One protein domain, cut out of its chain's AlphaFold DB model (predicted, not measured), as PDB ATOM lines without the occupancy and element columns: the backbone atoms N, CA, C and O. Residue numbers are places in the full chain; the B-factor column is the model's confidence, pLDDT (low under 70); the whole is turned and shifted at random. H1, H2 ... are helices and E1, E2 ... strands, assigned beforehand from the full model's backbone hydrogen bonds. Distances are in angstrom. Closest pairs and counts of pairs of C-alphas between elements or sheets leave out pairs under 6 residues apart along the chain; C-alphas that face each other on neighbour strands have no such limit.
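Overview. This is residues 583 to 716 of the 719 residues of an uncharacterized protein of Proteobacteria bacterium (UniProt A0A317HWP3). A strongly twisted sheet of five strands folds back on itself into an open, partly closed shell, as its two long paired strands E4 and E7 both turn sharply partway along; beside it stands a smaller part, the parallel strands E1 and E2 with H1 packed over them. From the shell, residues 687 to 695 lead out to H2, which runs back towards the smaller part, where H3 packs on H1. The printed part has 134 residues with three named helices and seven named strands in the order E1 H1 E2 E3 E4 E5 E6 E7 H2 H3, and its class is mixed, helices and strands. The larger sheet is branched and its neighbour pairs are antiparallel; the whole is compact, with a radius of gyration of the C-alphas of 15.2 A and spans of 42 by 39 by 24 A.

Arrangement. Begin at E1, residues 583 to 585, and look across to E2, residues 605 to 608: they are parallel neighbours, with N 584 and O 606 at 2.8 A. Between them in the chain comes H1, residues 589 to 597, and the three form a strand-helix-strand unit, two parallel neighbour strands with a helix between, whose crossover is right-handed. The closest C-alphas of H1 and E2 are those of Ala 592 and Val 607, 6.4 A apart. Next find E3, residues 621 to 627, which forms a hairpin with E4, residues 630 to 648; N 625 and O 632 are 2.9 A apart. E4 bends by 158 degrees at residue 641. On the other side of E4 from E3 lies its antiparallel neighbour E7, residues 671 to 686, with N 633 and O 682 at 2.8 A and N 643 and O 674 at 2.9 A. E7 bends by 150 degrees at residue 681, and its pairing is staggered. On the side of E7 away from E4 lie two edge strands, both antiparallel to it: E5, residues 653 to 656, with N 654 and O 685 at 2.8 A, and E6, residues 663 to 667, with N 665 and O 673 at 2.9 A. E6 and E7 are a hairpin. Between the two sheets, the closest C-alphas of E2 and E6 are those of Val 608 and Ala 667, 5.4 A apart. Finally come H2, residues 696 to 706, and H3, residues 709 to 715, which meet only through their link. H3 touches H1 at a steep tilt of 61 degrees, the same way, closest at the C-alphas of Thr 590 and Ala 712, 4.4 A apart. H1 and H2 are only just apart, at 8.1 A, and H2 is not on the branched sheet. In H1, H2 and H3 every O i to N i+4 pair is within hydrogen-bond range.

Along the chain. Find C-alpha 583 at (53.699, 65.177, 90.731), where E1 begins; H1 then measures 12.1 A. E3 spans 19.3 A from C-alpha 621 to C-alpha 627. E4 starts at C-alpha 630, (29.783, 76.749, 93.439), and measures 11.8 A from first to last C-alpha over 19 residues; E7 measures 14.3 A over 16. E6 spans 12.2 A and H2 15.4 A. H3 ends at C-alpha 715, (43.372, 44.492, 92.302).

Size, cuts and confidence. The two C-alphas farthest apart are those of Ser 638 and Arg 714, at 43.0 A. The printed part has no cut. Its one long link is E2 to E3, residues 609 to 620. The mean pLDDT of the printed part is 94.4, and no printed residue is under 70.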
ATOM      1  N   THR A 583      54.766  65.932  91.392       96.75
ATOM      2  CA  THR A 583      53.699  65.177  90.731       96.75
ATOM      3  C   THR A 583      54.019  63.692  90.746       96.75
ATOM      4  O   THR A 583      55.094  63.290  90.304       96.75
ATOM      5  N   PHE A 584      53.063  62.874  91.176       96.81
ATOM      6  CA  PHE A 584      53.069  61.434  90.955       96.81
ATOM      7  C   PHE A 584      52.092  61.112  89.823       96.81
ATOM      8  O   PHE A 584      50.901  61.405  89.927       96.81
ATOM      9  N   ILE A 585      52.579  60.520  88.735       96.94
ATOM     10  CA  ILE A 585      51.736  60.186  87.583       96.94
ATOM     11  C   ILE A 585      51.158  58.784  87.792       96.94
ATOM     12  O   ILE A 585      51.884  57.795  87.779       96.94
ATOM     13  N   ALA A 586      49.843  58.708  87.970       96.75
ATOM     14  CA  ALA A 586      49.086  57.469  88.064       96.75
ATOM     15  C   ALA A 586      48.403  57.176  86.724       96.75
ATOM     16  O   ALA A 586      47.524  57.920  86.287       96.75
ATOM     17  N   THR A 587      48.773  56.070  86.080       95.00
ATOM     18  CA  THR A 587      48.184  55.679  84.786       95.00
ATOM     19  C   THR A 587      46.831  54.985  84.933       95.00
ATOM     20  O   THR A 587      46.063  54.903  83.977       95.00
ATOM     21  N   SER A 588      46.509  54.531  86.146       97.31
ATOM     22  CA  SER A 588      45.253  53.874  86.496       97.31
ATOM     23  C   SER A 588      44.750  54.291  87.882       97.31
ATOM     24  O   SER A 588      45.483  54.837  88.710       97.31
ATOM     25  N   ALA A 589      43.488  53.976  88.178       97.62
ATOM     26  CA  ALA A 589      42.923  54.111  89.516       97.62
ATOM     27  C   ALA A 589      43.627  53.192  90.532       97.62
ATOM     28  O   ALA A 589      43.704  53.542  91.708       97.62
ATOM     29  N   THR A 590      44.185  52.057  90.088       97.88
ATOM     30  CA  THR A 590      45.005  51.175  90.936       97.88
ATOM     31  C   THR A 590      46.262  51.911  91.398       97.88
ATOM     32  O   THR A 590      46.509  51.985  92.599       97.88
ATOM     33  N   ASP A 591      47.011  52.513  90.469       97.44
ATOM     34  CA  ASP A 591      48.243  53.251  90.782       97.44
ATOM     35  C   ASP A 591      47.957  54.416  91.728       97.44
ATOM     36  O   ASP A 591      48.668  54.616  92.712       97.44
ATOM     37  N   ALA A 592      46.870  55.151  91.464       97.44
ATOM     38  CA  ALA A 592      46.457  56.267  92.302       97.44
ATOM     39  C   ALA A 592      46.142  55.809  93.733       97.44
ATOM     40  O   ALA A 592      46.632  56.401  94.692       97.44
ATOM     41  N   LEU A 593      45.368  54.733  93.900       97.25
ATOM     42  CA  LEU A 593      45.047  54.185  95.220       97.25
ATOM     43  C   LEU A 593      46.285  53.641  95.944       97.25
ATOM     44  O   LEU A 593      46.402  53.833  97.153       97.25
ATOM     45  N   LEU A 594      47.210  52.987  95.238       96.81
ATOM     46  CA  LEU A 594      48.464  52.508  95.826       96.81
ATOM     47  C   LEU A 594      49.345  53.669  96.299       96.81
ATOM     48  O   LEU A 594      49.883  53.596  97.404       96.81
ATOM     49  N   ALA A 595      49.432  54.751  95.523       96.38
ATOM     50  CA  ALA A 595      50.148  55.964  95.912       96.38
ATOM     51  C   ALA A 595      49.505  56.644  97.133       96.38
ATOM     52  O   ALA A 595      50.187  57.005  98.086       96.38
ATOM     53  N   LEU A 596      48.174  56.751  97.171       96.31
ATOM     54  CA  LEU A 596      47.468  57.290  98.340       96.31
ATOM     55  C   LEU A 596      47.649  56.400  99.583       96.31
ATOM     56  O   LEU A 596      47.739  56.896 100.707       96.31
ATOM     57  N   LYS A 597      47.746  55.080  99.396       94.38
ATOM     58  CA  LYS A 597      47.979  54.114 100.477       94.38
ATOM     59  C   LYS A 597      49.421  54.132 100.996       94.38
ATOM     60  O   LYS A 597      49.626  53.809 102.167       94.38
ATOM     61  N   SER A 598      50.404  54.525 100.181       92.50
ATOM     62  CA  SER A 598      51.825  54.571 100.564       92.50
ATOM     63  C   SER A 598      52.204  55.766 101.451       92.50
ATOM     64  O   SER A 598      53.375  55.913 101.790       92.50
ATOM     65  N   LYS A 599      51.219  56.564 101.894       85.12
ATOM     66  CA  LYS A 599      51.393  57.734 102.774       85.12
ATOM     67  C   LYS A 599      52.259  58.840 102.158       85.12
ATOM     68  O   LYS A 599      53.051  59.464 102.861       85.12
ATOM     69  N   ILE A 600      52.103  59.094 100.858       92.75
ATOM     70  CA  ILE A 600      52.677  60.293 100.239       92.75
ATOM     71  C   ILE A 600      52.177  61.558 100.951       92.75
ATOM     72  O   ILE A 600      51.021  61.626 101.377       92.75
ATOM     73  N   ASP A 601      53.042  62.565 101.067       95.31
ATOM     74  CA  ASP A 601      52.642  63.872 101.581       95.31
ATOM     75  C   ASP A 601      51.864  64.627 100.498       95.31
ATOM     76  O   ASP A 601      52.438  65.113  99.521       95.31
ATOM     77  N   LEU A 602      50.544  64.703 100.674       96.12
ATOM     78  CA  LEU A 602      49.624  65.313  99.713       96.12
ATOM     79  C   LEU A 602      49.688  66.845  99.671       96.12
ATOM     80  O   LEU A 602      49.132  67.441  98.748       96.12
ATOM     81  N   ASP A 603      50.372  67.487 100.622       95.31
ATOM     82  CA  ASP A 603      50.681  68.919 100.547       95.31
ATOM     83  C   ASP A 603      51.923  69.196  99.676       95.31
ATOM     84  O   ASP A 603      52.100  70.301  99.161       95.31
ATOM     85  N   GLN A 604      52.775  68.189  99.460       96.38
ATOM     86  CA  GLN A 604      53.970  68.297  98.614       96.38
ATOM     87  C   GLN A 604      53.794  67.637  97.247       96.38
ATOM     88  O   GLN A 604      54.327  68.139  96.254       96.38
ATOM     89  N   THR A 605      53.031  66.544  97.186       97.31
ATOM     90  CA  THR A 605      52.850  65.704  95.998       97.31
ATOM     91  C   THR A 605      51.381  65.601  95.603       97.31
ATOM     92  O   THR A 605      50.545  65.191  96.403       97.31
ATOM     93  N   VAL A 606      51.063  65.887  94.339       97.75
ATOM     94  CA  VAL A 606      49.746  65.593  93.756       97.75
ATOM     95  C   VAL A 606      49.800  64.336  92.901       97.75
ATOM     96  O   VAL A 606      50.693  64.176  92.067       97.75
ATOM     97  N   VAL A 607      48.814  63.458  93.065       97.75
ATOM     98  CA  VAL A 607      48.595  62.333  92.152       97.75
ATOM     99  C   VAL A 607      47.776  62.819  90.961       97.75
ATOM    100  O   VAL A 607      46.646  63.281  91.130       97.75
ATOM    101  N   VAL A 608      48.334  62.698  89.760       97.38
ATOM    102  CA  VAL A 608      47.737  63.160  88.500       97.38
ATOM    103  C   VAL A 608      47.624  62.022  87.501       97.38
ATOM    104  O   VAL A 608      48.397  61.071  87.549       97.38
ATOM    105  N   THR A 609      46.670  62.115  86.579       93.81
ATOM    106  CA  THR A 609      46.482  61.109  85.518       93.81
ATOM    107  C   THR A 609      47.198  61.468  84.220       93.81
ATOM    108  O   THR A 609      47.314  60.635  83.323       93.81
ATOM    109  N   GLU A 610      47.684  62.703  84.123       90.56
ATOM    110  CA  GLU A 610      48.402  63.244  82.976       90.56
ATOM    111  C   GLU A 610      49.567  64.111  83.475       90.56
ATOM    112  O   GLU A 610      49.426  64.773  84.511       90.56
ATOM    113  N   PRO A 611      50.711  64.134  82.767       90.31
ATOM    114  CA  PRO A 611      51.832  64.992  83.127       90.31
ATOM    115  C   PRO A 611      51.427  66.469  83.147       90.31
ATOM    116  O   PRO A 611      50.747  66.959  82.241       90.31
ATOM    117  N   LEU A 612      51.889  67.202  84.157       90.50
ATOM    118  CA  LEU A 612      51.779  68.655  84.192       90.50
ATOM    119  C   LEU A 612      53.071  69.252  83.631       90.50
ATOM    120  O   LEU A 612      54.165  68.899  84.060       90.50
ATOM    121  N   THR A 613      52.948  70.115  82.625       84.88
ATOM    122  CA  THR A 613      54.092  70.745  81.958       84.88
ATOM    123  C   THR A 613      54.501  72.019  82.683       84.88
ATOM    124  O   THR A 613      53.654  72.897  82.838       84.88
ATOM    125  N   GLY A 614      55.788  72.155  83.001       82.44
ATOM    126  CA  GLY A 614      56.351  73.336  83.661       82.44
ATOM    127  C   GLY A 614      56.793  73.056  85.098       82.44
ATOM    128  O   GLY A 614      56.419  72.052  85.698       82.44
ATOM    129  N   GLY A 615      57.649  73.926  85.636       89.56
ATOM    130  CA  GLY A 615      58.051  73.869  87.041       89.56
ATOM    131  C   GLY A 615      56.961  74.456  87.936       89.56
ATOM    132  O   GLY A 615      56.520  75.581  87.705       89.56
ATOM    133  N   LEU A 616      56.548  73.708  88.961       95.06
ATOM    134  CA  LEU A 616      55.507  74.125  89.896       95.06
ATOM    135  C   LEU A 616      56.102  74.887  91.078       95.06
ATOM    136  O   LEU A 616      57.066  74.444  91.700       95.06
ATOM    137  N   THR A 617      55.483  76.009  91.430       95.00
ATOM    138  CA  THR A 617      55.836  76.775  92.633       95.00
ATOM    139  C   THR A 617      54.753  76.671  93.698       95.00
ATOM    140  O   THR A 617      53.566  76.540  93.388       95.00
ATOM    141  N   ARG A 618      55.162  76.732  94.967       94.19
ATOM    142  CA  ARG A 618      54.240  76.688  96.104       94.19
ATOM    143  C   ARG A 618      53.485  78.012  96.247       94.19
ATOM    144  O   ARG A 618      54.076  79.086  96.149       94.19
ATOM    145  N   LEU A 619      52.190  77.929  96.524       91.94
ATOM    146  CA  LEU A 619      51.324  79.072  96.785       91.94
ATOM    147  C   LEU A 619      51.508  79.582  98.213       91.94
ATOM    148  O   LEU A 619      51.596  78.805  99.160       91.94
ATOM    149  N   ALA A 620      51.525  80.907  98.361       77.69
ATOM    150  CA  ALA A 620      51.588  81.555  99.669       77.69
ATOM    151  C   ALA A 620      50.196  81.860 100.246       77.69
ATOM    152  O   ALA A 620      50.015  81.802 101.455       77.69
ATOM    153  N   ASN A 621      49.212  82.177  99.393       85.94
ATOM    154  CA  ASN A 621      47.869  82.576  99.817       85.94
ATOM    155  C   ASN A 621      46.816  82.003  98.866       85.94
ATOM    156  O   ASN A 621      46.710  82.448  97.721       85.94
ATOM    157  N   VAL A 622      46.028  81.048  99.360       92.00
ATOM    158  CA  VAL A 622      44.827  80.542  98.690       92.00
ATOM    159  C   VAL A 622      43.654  80.685  99.640       92.00
ATOM    160  O   VAL A 622      43.742  80.329 100.817       92.00
ATOM    161  N   MET A 623      42.556  81.217  99.128       96.06
ATOM    162  CA  MET A 623      41.296  81.298  99.845       96.06
ATOM    163  C   MET A 623      40.208  80.628  99.026       96.06
ATOM    164  O   MET A 623      40.047  80.914  97.838       96.06
ATOM    165  N   LEU A 624      39.463  79.757  99.696       96.88
ATOM    166  CA  LEU A 624      38.290  79.089  99.167       96.88
ATOM    167  C   LEU A 624      37.051  79.650  99.863       96.88
ATOM    168  O   LEU A 624      36.988  79.685 101.095       96.88
ATOM    169  N   PHE A 625      36.072  80.070  99.077       96.94
ATOM    170  CA  PHE A 625      34.784  80.557  99.556       96.94
ATOM    171  C   PHE A 625      33.669  79.688  98.984       96.94
ATOM    172  O   PHE A 625      33.744  79.258  97.832       96.94
ATOM    173  N   THR A 626      32.641  79.423  99.781       94.19
ATOM    174  CA  THR A 626      31.425  78.743  99.328       94.19
ATOM    175  C   THR A 626      30.421  79.770  98.844       94.19
ATOM    176  O   THR A 626      30.118  80.715  99.564       94.19
ATOM    177  N   ASP A 627      29.885  79.588  97.645       91.06
ATOM    178  CA  ASP A 627      28.902  80.477  97.035       91.06
ATOM    179  C   ASP A 627      27.649  79.680  96.642       91.06
ATOM    180  O   ASP A 627      27.651  78.449  96.594       91.06
ATOM    181  N   ARG A 628      26.563  80.387  96.342       86.62
ATOM    182  CA  ARG A 628      25.257  79.838  95.968       86.62
ATOM    183  C   ARG A 628      25.327  78.784  94.853       86.62
ATOM    184  O   ARG A 628      24.628  77.783  94.892       86.62
ATOM    185  N   GLN A 629      26.215  78.962  93.876       84.81
ATOM    186  CA  GLN A 629      26.280  78.100  92.685       84.81
ATOM    187  C   GLN A 629      27.572  77.283  92.559       84.81
ATOM    188  O   GLN A 629      27.749  76.556  91.580       84.81
ATOM    189  N   GLY A 630      28.475  77.381  93.535       92.06
ATOM    190  CA  GLY A 630      29.783  76.749  93.439       92.06
ATOM    191  C   GLY A 630      30.754  77.232  94.503       92.06
ATOM    192  O   GLY A 630      30.360  77.643  95.593       92.06
ATOM    193  N   VAL A 631      32.043  77.186  94.188       95.06
ATOM    194  CA  VAL A 631      33.090  77.708  95.075       95.06
ATOM    195  C   VAL A 631      33.899  78.785  94.376       95.06
ATOM    196  O   VAL A 631      34.192  78.672  93.192       95.06
ATOM    197  N   GLN A 632      34.292  79.823  95.102       96.69
ATOM    198  CA  GLN A 632      35.197  80.851  94.602       96.69
ATOM    199  C   GLN A 632      36.604  80.596  95.133       96.69
ATOM    200  O   GLN A 632      36.801  80.378  96.329       96.69
ATOM    201  N   VAL A 633      37.586  80.649  94.240       96.69
ATOM    202  CA  VAL A 633      39.001  80.472  94.553       96.69
ATOM    203  C   VAL A 633      39.729  81.767  94.256       96.69
ATOM    204  O   VAL A 633      39.735  82.244  93.120       96.69
ATOM    205  N   LYS A 634      40.379  82.309  95.285       96.50
ATOM    206  CA  LYS A 634      41.261  83.468  95.169       96.50
ATOM    207  C   LYS A 634      42.670  83.045  95.508       96.50
ATOM    208  O   LYS A 634      42.919  82.557  96.612       96.50
ATOM    209  N   ALA A 635      43.586  83.221  94.568       95.38
ATOM    210  CA  ALA A 635      44.966  82.812  94.754       95.38
ATOM    211  C   ALA A 635      45.928  83.668  93.935       95.38
ATOM    212  O   ALA A 635      45.555  84.296  92.944       95.38
ATOM    213  N   LYS A 636      47.191  83.681  94.363       94.75
ATOM    214  CA  LYS A 636      48.272  84.377  93.669       94.75
ATOM    215  C   LYS A 636      49.515  83.504  93.612       94.75
ATOM    216  O   LYS A 636      49.948  82.988  94.641       94.75
ATOM    217  N   SER A 637      50.108  83.420  92.429       93.38
ATOM    218  CA  SER A 637      51.394  82.784  92.191       93.38
ATOM    219  C   SER A 637      52.336  83.667  91.374       93.38
ATOM    220  O   SER A 637      51.902  84.503  90.582       93.38
ATOM    221  N   SER A 638      53.638  83.476  91.588       91.06
ATOM    222  CA  SER A 638      54.708  84.085  90.788       91.06
ATOM    223  C   SER A 638      55.026  83.290  89.519       91.06
ATOM    224  O   SER A 638      55.603  83.837  88.585       91.06
ATOM    225  N   SER A 639      54.635  82.018  89.480       93.25
ATOM    226  CA  SER A 639      54.830  81.107  88.356       93.25
ATOM    227  C   SER A 639      53.596  80.212  88.224       93.25
ATOM    228  O   SER A 639      52.531  80.505  88.768       93.25
ATOM    229  N   GLN A 640      53.720  79.120  87.487       95.00
ATOM    230  CA  GLN A 640      52.705  78.089  87.446       95.00
ATOM    231  C   GLN A 640      52.589  77.401  88.815       95.00
ATOM    232  O   GLN A 640      53.590  77.048  89.452       95.00
ATOM    233  N   SER A 641      51.358  77.211  89.273       96.19
ATOM    234  CA  SER A 641      51.047  76.607  90.567       96.19
ATOM    235  C   SER A 641      49.769  75.789  90.517       96.19
ATOM    236  O   SER A 641      48.931  75.955  89.630       96.19
ATOM    237  N   ILE A 642      49.623  74.919  91.512       96.44
ATOM    238  CA  ILE A 642      48.438  74.092  91.712       96.44
ATOM    239  C   ILE A 642      47.831  74.442  93.060       96.44
ATOM    240  O   ILE A 642      48.544  74.477  94.054       96.44
ATOM    241  N   ALA A 643      46.516  74.622  93.098       97.12
ATOM    242  CA  ALA A 643      45.739  74.483  94.323       97.12
ATOM    243  C   ALA A 643      44.952  73.168  94.260       97.12
ATOM    244  O   ALA A 643      44.211  72.939  93.300       97.12
ATOM    245  N   VAL A 644      45.103  72.291  95.253       97.38
ATOM    246  CA  VAL A 644      44.281  71.078  95.384       97.38
ATOM    247  C   VAL A 644      43.112  71.386  96.308       97.38
ATOM    248  O   VAL A 644      43.284  71.606  97.504       97.38
ATOM    249  N   ILE A 645      41.908  71.394  95.751       96.31
ATOM    250  CA  ILE A 645      40.689  71.837  96.423       96.31
ATOM    251  C   ILE A 645      39.935  70.611  96.961       96.31
ATOM    252  O   ILE A 645      39.797  69.609  96.248       96.31
ATOM    253  N   PRO A 646      39.404  70.665  98.197       95.94
ATOM    254  CA  PRO A 646      38.656  69.572  98.823       95.94
ATOM    255  C   PRO A 646      37.211  69.458  98.285       95.94
ATOM    256  O   PRO A 646      36.244  69.412  99.043       95.94
ATOM    257  N   ILE A 647      37.055  69.433  96.961       95.38
ATOM    258  CA  ILE A 647      35.788  69.166  96.268       95.38
ATOM    259  C   ILE A 647      35.984  68.053  95.240       95.38
ATOM    260  O   ILE A 647      37.059  67.950  94.634       95.38
ATOM    261  N   GLN A 648      34.957  67.232  95.019       95.62
ATOM    262  CA  GLN A 648      35.022  66.176  94.010       95.62
ATOM    263  C   GLN A 648      35.217  66.745  92.598       95.62
ATOM    264  O   GLN A 648      34.500  67.646  92.170       95.62
ATOM    265  N   PHE A 649      36.164  66.184  91.849       96.38
ATOM    266  CA  PHE A 649      36.362  66.512  90.445       96.38
ATOM    267  C   PHE A 649      35.293  65.873  89.569       96.38
ATOM    268  O   PHE A 649      34.998  64.679  89.673       96.38
ATOM    269  N   SER A 650      34.812  66.663  88.616       95.94
ATOM    270  CA  SER A 650      33.945  66.225  87.533       95.94
ATOM    271  C   SER A 650      34.249  67.016  86.261       95.94
ATOM    272  O   SER A 650      34.563  68.204  86.301       95.94
ATOM    273  N   GLN A 651      34.068  66.373  85.110       95.75
ATOM    274  CA  GLN A 651      34.081  66.988  83.779       95.75
ATOM    275  C   GLN A 651      32.923  67.983  83.561       95.75
ATOM    276  O   GLN A 651      32.868  68.663  82.527       95.75
ATOM    277  N   CYS A 652      31.987  68.049  84.512       95.06
ATOM    278  CA  CYS A 652      30.910  69.031  84.599       95.06
ATOM    279  C   CYS A 652      31.356  70.355  85.249       95.06
ATOM    280  O   CYS A 652      30.600  71.321  85.225       95.06
ATOM    281  N   LEU A 653      32.550  70.421  85.852       95.56
ATOM    282  CA  LEU A 653      33.046  71.655  86.463       95.56
ATOM    283  C   LEU A 653      33.478  72.661  85.384       95.56
ATOM    284  O   LEU A 653      34.086  72.297  84.368       95.56
ATOM    285  N   ARG A 654      33.163  73.937  85.607       95.06
ATOM    286  CA  ARG A 654      33.541  75.067  84.751       95.06
ATOM    287  C   ARG A 654      34.105  76.210  85.574       95.06
ATOM    288  O   ARG A 654      33.727  76.401  86.723       95.06
ATOM    289  N   LEU A 655      35.018  76.951  84.953       96.38
ATOM    290  CA  LEU A 655      35.626  78.146  85.521       96.38
ATOM    291  C   LEU A 655      34.905  79.388  85.010       96.38
ATOM    292  O   LEU A 655      34.676  79.516  83.806       96.38
ATOM    293  N   VAL A 656      34.581  80.305  85.917       95.06
ATOM    294  CA  VAL A 656      33.903  81.566  85.613       95.06
ATOM    295  C   VAL A 656      34.644  82.729  86.298       95.06
ATOM    296  O   VAL A 656      34.591  82.822  87.526       95.06
ATOM    297  N   PRO A 657      35.310  83.630  85.544       93.62
ATOM    298  CA  PRO A 657      35.558  83.553  84.102       93.62
ATOM    299  C   PRO A 657      36.571  82.448  83.753       93.62
ATOM    300  O   PRO A 657      37.453  82.119  84.545       93.62
ATOM    301  N   ALA A 658      36.463  81.892  82.547       88.75
ATOM    302  CA  ALA A 658      37.473  80.989  82.009       88.75
ATOM    303  C   ALA A 658      38.632  81.793  81.403       88.75
ATOM    304  O   ALA A 658      38.401  82.725  80.631       88.75
ATOM    305  N   THR A 659      39.870  81.412  81.715       90.50
ATOM    306  CA  THR A 659      41.084  81.968  81.100       90.50
ATOM    307  C   THR A 659      41.933  80.825  80.537       90.50
ATOM    308  O   THR A 659      41.953  79.752  81.142       90.50
ATOM    309  N   PRO A 660      42.651  81.004  79.414       87.00
ATOM    310  CA  PRO A 660      43.514  79.958  78.850       87.00
ATOM    311  C   PRO A 660      44.577  79.432  79.825       87.00
ATOM    312  O   PRO A 660      44.973  78.270  79.762       87.00
ATOM    313  N   GLU A 661      45.025  80.281  80.746       89.31
ATOM    314  CA  GLU A 661      46.074  79.995  81.722       89.31
ATOM    315  C   GLU A 661      45.560  79.249  82.959       89.31
ATOM    316  O   GLU A 661      46.374  78.810  83.768       89.31
ATOM    317  N   THR A 662      44.239  79.096  83.117       94.00
ATOM    318  CA  THR A 662      43.614  78.479  84.293       94.00
ATOM    319  C   THR A 662      42.786  77.273  83.870       94.00
ATOM    320  O   THR A 662      41.881  77.386  83.045       94.00
ATOM    321  N   ARG A 663      43.035  76.103  84.466       95.56
ATOM    322  CA  ARG A 663      42.236  74.897  84.199       95.56
ATOM    323  C   ARG A 663      42.045  74.026  85.430       95.56
ATOM    324  O   ARG A 663      42.921  73.940  86.289       95.56
ATOM    325  N   VAL A 664      40.922  73.318  85.460       96.38
ATOM    326  CA  VAL A 664      40.668  72.252  86.434       96.38
ATOM    327  C   VAL A 664      41.152  70.903  85.904       96.38
ATOM    328  O   VAL A 664      41.106  70.644  84.700       96.38
ATOM    329  N   PHE A 665      41.612  70.032  86.795       96.62
ATOM    330  CA  PHE A 665      42.003  68.657  86.483       96.62
ATOM    331  C   PHE A 665      41.734  67.726  87.674       96.62
ATOM    332  O   PHE A 665      41.533  68.175  88.803       96.62
ATOM    333  N   ARG A 666      41.728  66.413  87.425       96.81
ATOM    334  CA  ARG A 666      41.556  65.400  88.472       96.81
ATOM    335  C   ARG A 666      42.848  65.243  89.272       96.81
ATOM    336  O   ARG A 666      43.862  64.820  88.723       96.81
ATOM    337  N   ALA A 667      42.781  65.523  90.565       97.62
ATOM    338  CA  ALA A 667      43.852  65.320  91.531       97.62
ATOM    339  C   ALA A 667      43.474  64.192  92.500       97.62
ATOM    340  O   ALA A 667      42.305  64.031  92.846       97.62
ATOM    341  N   ASN A 668      44.450  63.412  92.966       97.56
ATOM    342  CA  ASN A 668      44.277  62.467  94.079       97.56
ATOM    343  C   ASN A 668      43.052  61.550  93.912       97.56
ATOM    344  O   ASN A 668      42.274  61.359  94.846       97.56
ATOM    345  N   LEU A 669      42.870  61.022  92.692       96.19
ATOM    346  CA  LEU A 669      41.735  60.206  92.225       96.19
ATOM    347  C   LEU A 669      40.371  60.928  92.186       96.19
ATOM    348  O   LEU A 669      39.662  60.848  91.179       96.19
ATOM    349  N   MET A 670      39.989  61.624  93.252       95.50
ATOM    350  CA  MET A 670      38.660  62.224  93.399       95.50
ATOM    351  C   MET A 670      38.658  63.745  93.549       95.50
ATOM    352  O   MET A 670      37.619  64.336  93.304       95.50
ATOM    353  N   GLN A 671      39.757  64.384  93.946       97.38
ATOM    354  CA  GLN A 671      39.798  65.819  94.248       97.38
ATOM    355  C   GLN A 671      39.945  66.675  92.988       97.38
ATOM    356  O   GLN A 671      40.420  66.215  91.948       97.38
ATOM    357  N   THR A 672      39.586  67.949  93.100       97.56
ATOM    358  CA  THR A 672      39.781  68.938  92.036       97.56
ATOM    359  C   THR A 672      41.110  69.655  92.215       97.56
ATOM    360  O   THR A 672      41.328  70.330  93.217       97.56
ATOM    361  N   GLY A 673      41.999  69.533  91.234       97.38
ATOM    362  CA  GLY A 673      43.174  70.386  91.098       97.38
ATOM    363  C   GLY A 673      42.861  71.602  90.230       97.38
ATOM    364  O   GLY A 673      42.180  71.477  89.213       97.38
ATOM    365  N   LEU A 674      43.369  72.769  90.616       97.25
ATOM    366  CA  LEU A 674      43.309  74.011  89.851       97.25
ATOM    367  C   LEU A 674      44.730  74.425  89.475       97.25
ATOM    368  O   LEU A 674      45.511  74.800  90.346       97.25
ATOM    369  N   LEU A 675      45.062  74.338  88.188       96.44
ATOM    370  CA  LEU A 675      46.341  74.778  87.635       96.44
ATOM    371  C   LEU A 675      46.188  76.203  87.108       96.44
ATOM    372  O   LEU A 675      45.271  76.447  86.322       96.44
ATOM    373  N   PHE A 676      47.073  77.114  87.509       95.56
ATOM    374  CA  PHE A 676      47.043  78.508  87.060       95.56
ATOM    375  C   PHE A 676      48.414  79.190  87.140       95.56
ATOM    376  O   PHE A 676      49.331  78.689  87.795       95.56
ATOM    377  N   THR A 677      48.520  80.364  86.513       94.06
ATOM    378  CA  THR A 677      49.669  81.277  86.610       94.06
ATOM    379  C   THR A 677      49.179  82.682  86.959       94.06
ATOM    380  O   THR A 677      48.156  83.132  86.448       94.06
ATOM    381  N   GLY A 678      49.916  83.403  87.807       93.00
ATOM    382  CA  GLY A 678      49.579  84.779  88.178       93.00
ATOM    383  C   GLY A 678      48.508  84.871  89.267       93.00
ATOM    384  O   GLY A 678      48.507  84.091  90.220       93.00
ATOM    385  N   THR A 679      47.624  85.863  89.164       94.44
ATOM    386  CA  THR A 679      46.543  86.102  90.137       94.44
ATOM    387  C   THR A 679      45.218  85.622  89.565       94.44
ATOM    388  O   THR A 679      44.870  85.992  88.447       94.44
ATOM    389  N   ILE A 680      44.461  84.864  90.355       95.50
ATOM    390  CA  ILE A 680      43.128  84.386  89.991       95.50
ATOM    391  C   ILE A 680      42.088  84.791  91.035       95.50
ATOM    392  O   ILE A 680      42.347  84.783  92.242       95.50
ATOM    393  N   ASP A 681      40.898  85.112  90.543       96.31
ATOM    394  CA  ASP A 681      39.647  85.189  91.293       96.31
ATOM    395  C   ASP A 681      38.579  84.540  90.404       96.31
ATOM    396  O   ASP A 681      38.033  85.173  89.501       96.31
ATOM    397  N   VAL A 682      38.397  83.230  90.567       96.44
ATOM    398  CA  VAL A 682      37.558  82.409  89.681       96.44
ATOM    399  C   VAL A 682      36.533  81.634  90.486       96.44
ATOM    400  O   VAL A 682      36.818  81.145  91.581       96.44
ATOM    401  N   ARG A 683      35.334  81.478  89.928       96.50
ATOM    402  CA  ARG A 683      34.311  80.572  90.450       96.50
ATOM    403  C   ARG A 683      34.400  79.232  89.732       96.50
ATOM    404  O   ARG A 683      34.551  79.191  88.514       96.50
ATOM    405  N   ILE A 684      34.325  78.148  90.493       96.00
ATOM    406  CA  ILE A 684      34.179  76.780  90.010       96.00
ATOM    407  C   ILE A 684      32.709  76.413  90.190       96.00
ATOM    408  O   ILE A 684      32.246  76.247  91.321       96.00
ATOM    409  N   GLU A 685      31.988  76.305  89.082       94.19
ATOM    410  CA  GLU A 685      30.558  75.994  89.044       94.19
ATOM    411  C   GLU A 685      30.328  74.620  88.410       94.19
ATOM    412  O   GLU A 685      31.068  74.189  87.522       94.19
ATOM    413  N   LEU A 686      29.280  73.927  88.851       92.50
ATOM    414  CA  LEU A 686      28.829  72.689  88.224       92.50
ATOM    415  C   LEU A 686      27.820  73.005  87.121       92.50
ATOM    416  O   LEU A 686      26.806  73.652  87.373       92.50
ATOM    417  N   HIS A 687      28.082  72.502  85.920       92.50
ATOM    418  CA  HIS A 687      27.201  72.591  84.759       92.50
ATOM    419  C   HIS A 687      26.762  71.190  84.360       92.50
ATOM    420  O   HIS A 687      27.555  70.401  83.846       92.50
ATOM    421  N   ASN A 688      25.517  70.859  84.696       90.75
ATOM    422  CA  ASN A 688      24.923  69.561  84.409       90.75
ATOM    423  C   ASN A 688      23.397  69.665  84.467       90.75
ATOM    424  O   ASN A 688      22.801  69.453  85.521       90.75
ATOM    425  N   GLY A 689      22.761  69.979  83.345       86.62
ATOM    426  CA  GLY A 689      21.313  70.128  83.259       86.62
ATOM    427  C   GLY A 689      20.797  70.154  81.820       86.62
ATOM    428  O   GLY A 689      21.572  69.991  80.872       86.62
ATOM    429  N   PRO A 690      19.479  70.347  81.625       82.25
ATOM    430  CA  PRO A 690      18.929  70.548  80.291       82.25
ATOM    431  C   PRO A 690      19.573  71.772  79.654       82.25
ATOM    432  O   PRO A 690      19.623  72.832  80.272       82.25
ATOM    433  N   PHE A 691      20.045  71.621  78.418       83.75
ATOM    434  CA  PHE A 691      20.743  72.676  77.670       83.75
ATOM    435  C   PHE A 691      22.041  73.197  78.321       83.75
ATOM    436  O   PHE A 691      22.689  74.071  77.752       83.75
ATOM    437  N   ASP A 692      22.455  72.631  79.456       88.50
ATOM    438  CA  ASP A 692      23.631  73.023  80.233       88.50
ATOM    439  C   ASP A 692      24.545  71.807  80.427       88.50
ATOM    440  O   ASP A 692      24.602  71.184  81.485       88.50
ATOM    441  N   ASP A 693      25.196  71.418  79.327       93.56
ATOM    442  CA  ASP A 693      26.118  70.278  79.232       93.56
ATOM    443  C   ASP A 693      25.567  68.936  79.777       93.56
ATOM    444  O   ASP A 693      26.201  68.271  80.604       93.56
ATOM    445  N   PRO A 694      24.414  68.455  79.269       93.50
ATOM    446  CA  PRO A 694      23.782  67.217  79.741       93.50
ATOM    447  C   PRO A 694      24.647  65.959  79.537       93.50
ATOM    448  O   PRO A 694      24.374  64.908  80.109       93.50
ATOM    449  N   GLY A 695      25.692  66.037  78.706       94.94
ATOM    450  CA  GLY A 695      26.625  64.941  78.442       94.94
ATOM    451  C   GLY A 695      27.833  64.885  79.382       94.94
ATOM    452  O   GLY A 695      28.644  63.967  79.255       94.94
ATOM    453  N   CYS A 696      27.998  65.827  80.314       95.25
ATOM    454  CA  CYS A 696      29.224  65.928  81.105       95.25
ATOM    455  C   CYS A 696      29.507  64.697  81.977       95.25
ATOM    456  O   CYS A 696      30.640  64.217  82.017       95.25
ATOM    457  N   ARG A 697      28.473  64.099  82.580       95.06
ATOM    458  CA  ARG A 697      28.611  62.880  83.397       95.06
ATOM    459  C   ARG A 697      28.941  61.642  82.567       95.06
ATOM    460  O   ARG A 697      29.573  60.723  83.076       95.06
ATOM    461  N   LEU A 698      28.580  61.614  81.281       96.81
ATOM    462  CA  LEU A 698      29.061  60.564  80.377       96.81
ATOM    463  C   LEU A 698      30.569  60.692  80.140       96.81
ATOM    464  O   LEU A 698      31.255  59.679  80.054       96.81
ATOM    465  N   ARG A 699      31.112  61.915  80.078       97.25
ATOM    466  CA  ARG A 699      32.569  62.106  79.999       97.25
ATOM    467  C   ARG A 699      33.264  61.643  81.276       97.25
ATOM    468  O   ARG A 699      34.298  60.994  81.177       97.25
ATOM    469  N   ASP A 700      32.670  61.878  82.446       97.25
ATOM    470  CA  ASP A 700      33.171  61.297  83.698       97.25
ATOM    471  C   ASP A 700      33.147  59.757  83.691       97.25
ATOM    472  O   ASP A 700      34.111  59.122  84.122       97.25
ATOM    473  N   TYR A 701      32.077  59.141  83.173       97.75
ATOM    474  CA  TYR A 701      31.998  57.685  83.005       97.75
ATOM    475  C   TYR A 701      33.152  57.152  82.144       97.75
ATOM    476  O   TYR A 701      33.831  56.197  82.532       97.75
ATOM    477  N   TRP A 702      33.397  57.776  80.989       98.00
ATOM    478  CA  TRP A 702      34.483  57.377  80.093       98.00
ATOM    479  C   TRP A 702      35.863  57.613  80.707       98.00
ATOM    480  O   TRP A 702      36.744  56.769  80.550       98.00
ATOM    481  N   ASP A 703      36.040  58.693  81.469       96.62
ATOM    482  CA  ASP A 703      37.265  58.952  82.228       96.62
ATOM    483  C   ASP A 703      37.532  57.840  83.258       96.62
ATOM    484  O   ASP A 703      38.639  57.315  83.344       96.62
ATOM    485  N   MET A 704      36.508  57.378  83.983       97.19
ATOM    486  CA  MET A 704      36.663  56.253  84.916       97.19
ATOM    487  C   MET A 704      36.917  54.915  84.224       97.19
ATOM    488  O   MET A 704      37.643  54.076  84.759       97.19
ATOM    489  N   LYS A 705      36.340  54.693  83.039       97.69
ATOM    490  CA  LYS A 705      36.671  53.520  82.219       97.69
ATOM    491  C   LYS A 705      38.134  53.548  81.786       97.69
ATOM    492  O   LYS A 705      38.799  52.525  81.899       97.69
ATOM    493  N   ARG A 706      38.637  54.709  81.359       97.50
ATOM    494  CA  ARG A 706      40.045  54.915  80.990       97.50
ATOM    495  C   ARG A 706      40.993  54.630  82.157       97.50
ATOM    496  O   ARG A 706      42.034  54.029  81.938       97.50
ATOM    497  N   LEU A 707      40.620  55.004  83.383       97.25
ATOM    498  CA  LEU A 707      41.405  54.724  84.594       97.25
ATOM    499  C   LEU A 707      41.244  53.292  85.137       97.25
ATOM    500  O   LEU A 707      41.806  52.987  86.186       97.25
ATOM    501  N   ASP A 708      40.480  52.425  84.472       97.56
ATOM    502  CA  ASP A 708      40.200  51.048  84.897       97.56
ATOM    503  C   ASP A 708      39.761  50.925  86.373       97.56
ATOM    504  O   ASP A 708      40.304  50.153  87.166       97.56
ATOM    505  N   VAL A 709      38.735  51.690  86.770       96.88
ATOM    506  CA  VAL A 709      38.183  51.627  88.143       96.88
ATOM    507  C   VAL A 709      37.690  50.227  88.538       96.88
ATOM    508  O   VAL A 709      37.726  49.863  89.712       96.88
ATOM    509  N   LEU A 710      37.259  49.420  87.562       95.69
ATOM    510  CA  LEU A 710      36.878  48.023  87.777       95.69
ATOM    511  C   LEU A 710      38.096  47.151  88.093       95.69
ATOM    512  O   LEU A 710      38.035  46.319  88.997       95.69
ATOM    513  N   GLY A 711      39.203  47.339  87.371       96.25
ATOM    514  CA  GLY A 711      40.485  46.737  87.714       96.25
ATOM    515  C   GLY A 711      40.942  47.136  89.107       96.25
ATOM    516  O   GLY A 711      41.280  46.257  89.889       96.25
ATOM    517  N   ALA A 712      40.845  48.416  89.470       96.44
ATOM    518  CA  ALA A 712      41.201  48.888  90.809       96.44
ATOM    519  C   ALA A 712      40.401  48.190  91.920       96.44
ATOM    520  O   ALA A 712      40.991  47.725  92.896       96.44
ATOM    521  N   ALA A 713      39.083  48.037  91.744       95.12
ATOM    522  CA  ALA A 713      38.233  47.326  92.699       95.12
ATOM    523  C   ALA A 713      38.647  45.854  92.894       95.12
ATOM    524  O   ALA A 713      38.562  45.346  94.014       95.12
ATOM    525  N   ARG A 714      39.118  45.190  91.825       94.69
ATOM    526  CA  ARG A 714      39.617  43.801  91.849       94.69
ATOM    527  C   ARG A 714      41.031  43.683  92.426       94.69
ATOM    528  O   ARG A 714      41.288  42.803  93.240       94.69
ATOM    529  N   ASN A 715      41.940  44.555  91.997       94.69
ATOM    530  CA  ASN A 715      43.372  44.492  92.302       94.69
ATOM    531  C   ASN A 715      43.689  44.957  93.723       94.69
ATOM    532  O   ASN A 715      44.647  44.493  94.341       94.69
ATOM    533  N   ILE A 716      42.866  45.859  94.253       92.56
ATOM    534  CA  ILE A 716      42.918  46.309  95.637       92.56
ATOM    535  C   ILE A 716      41.578  45.912  96.239       92.56
ATOM    536  O   ILE A 716      40.663  46.729  96.235       92.56
TER     537      ILE A 716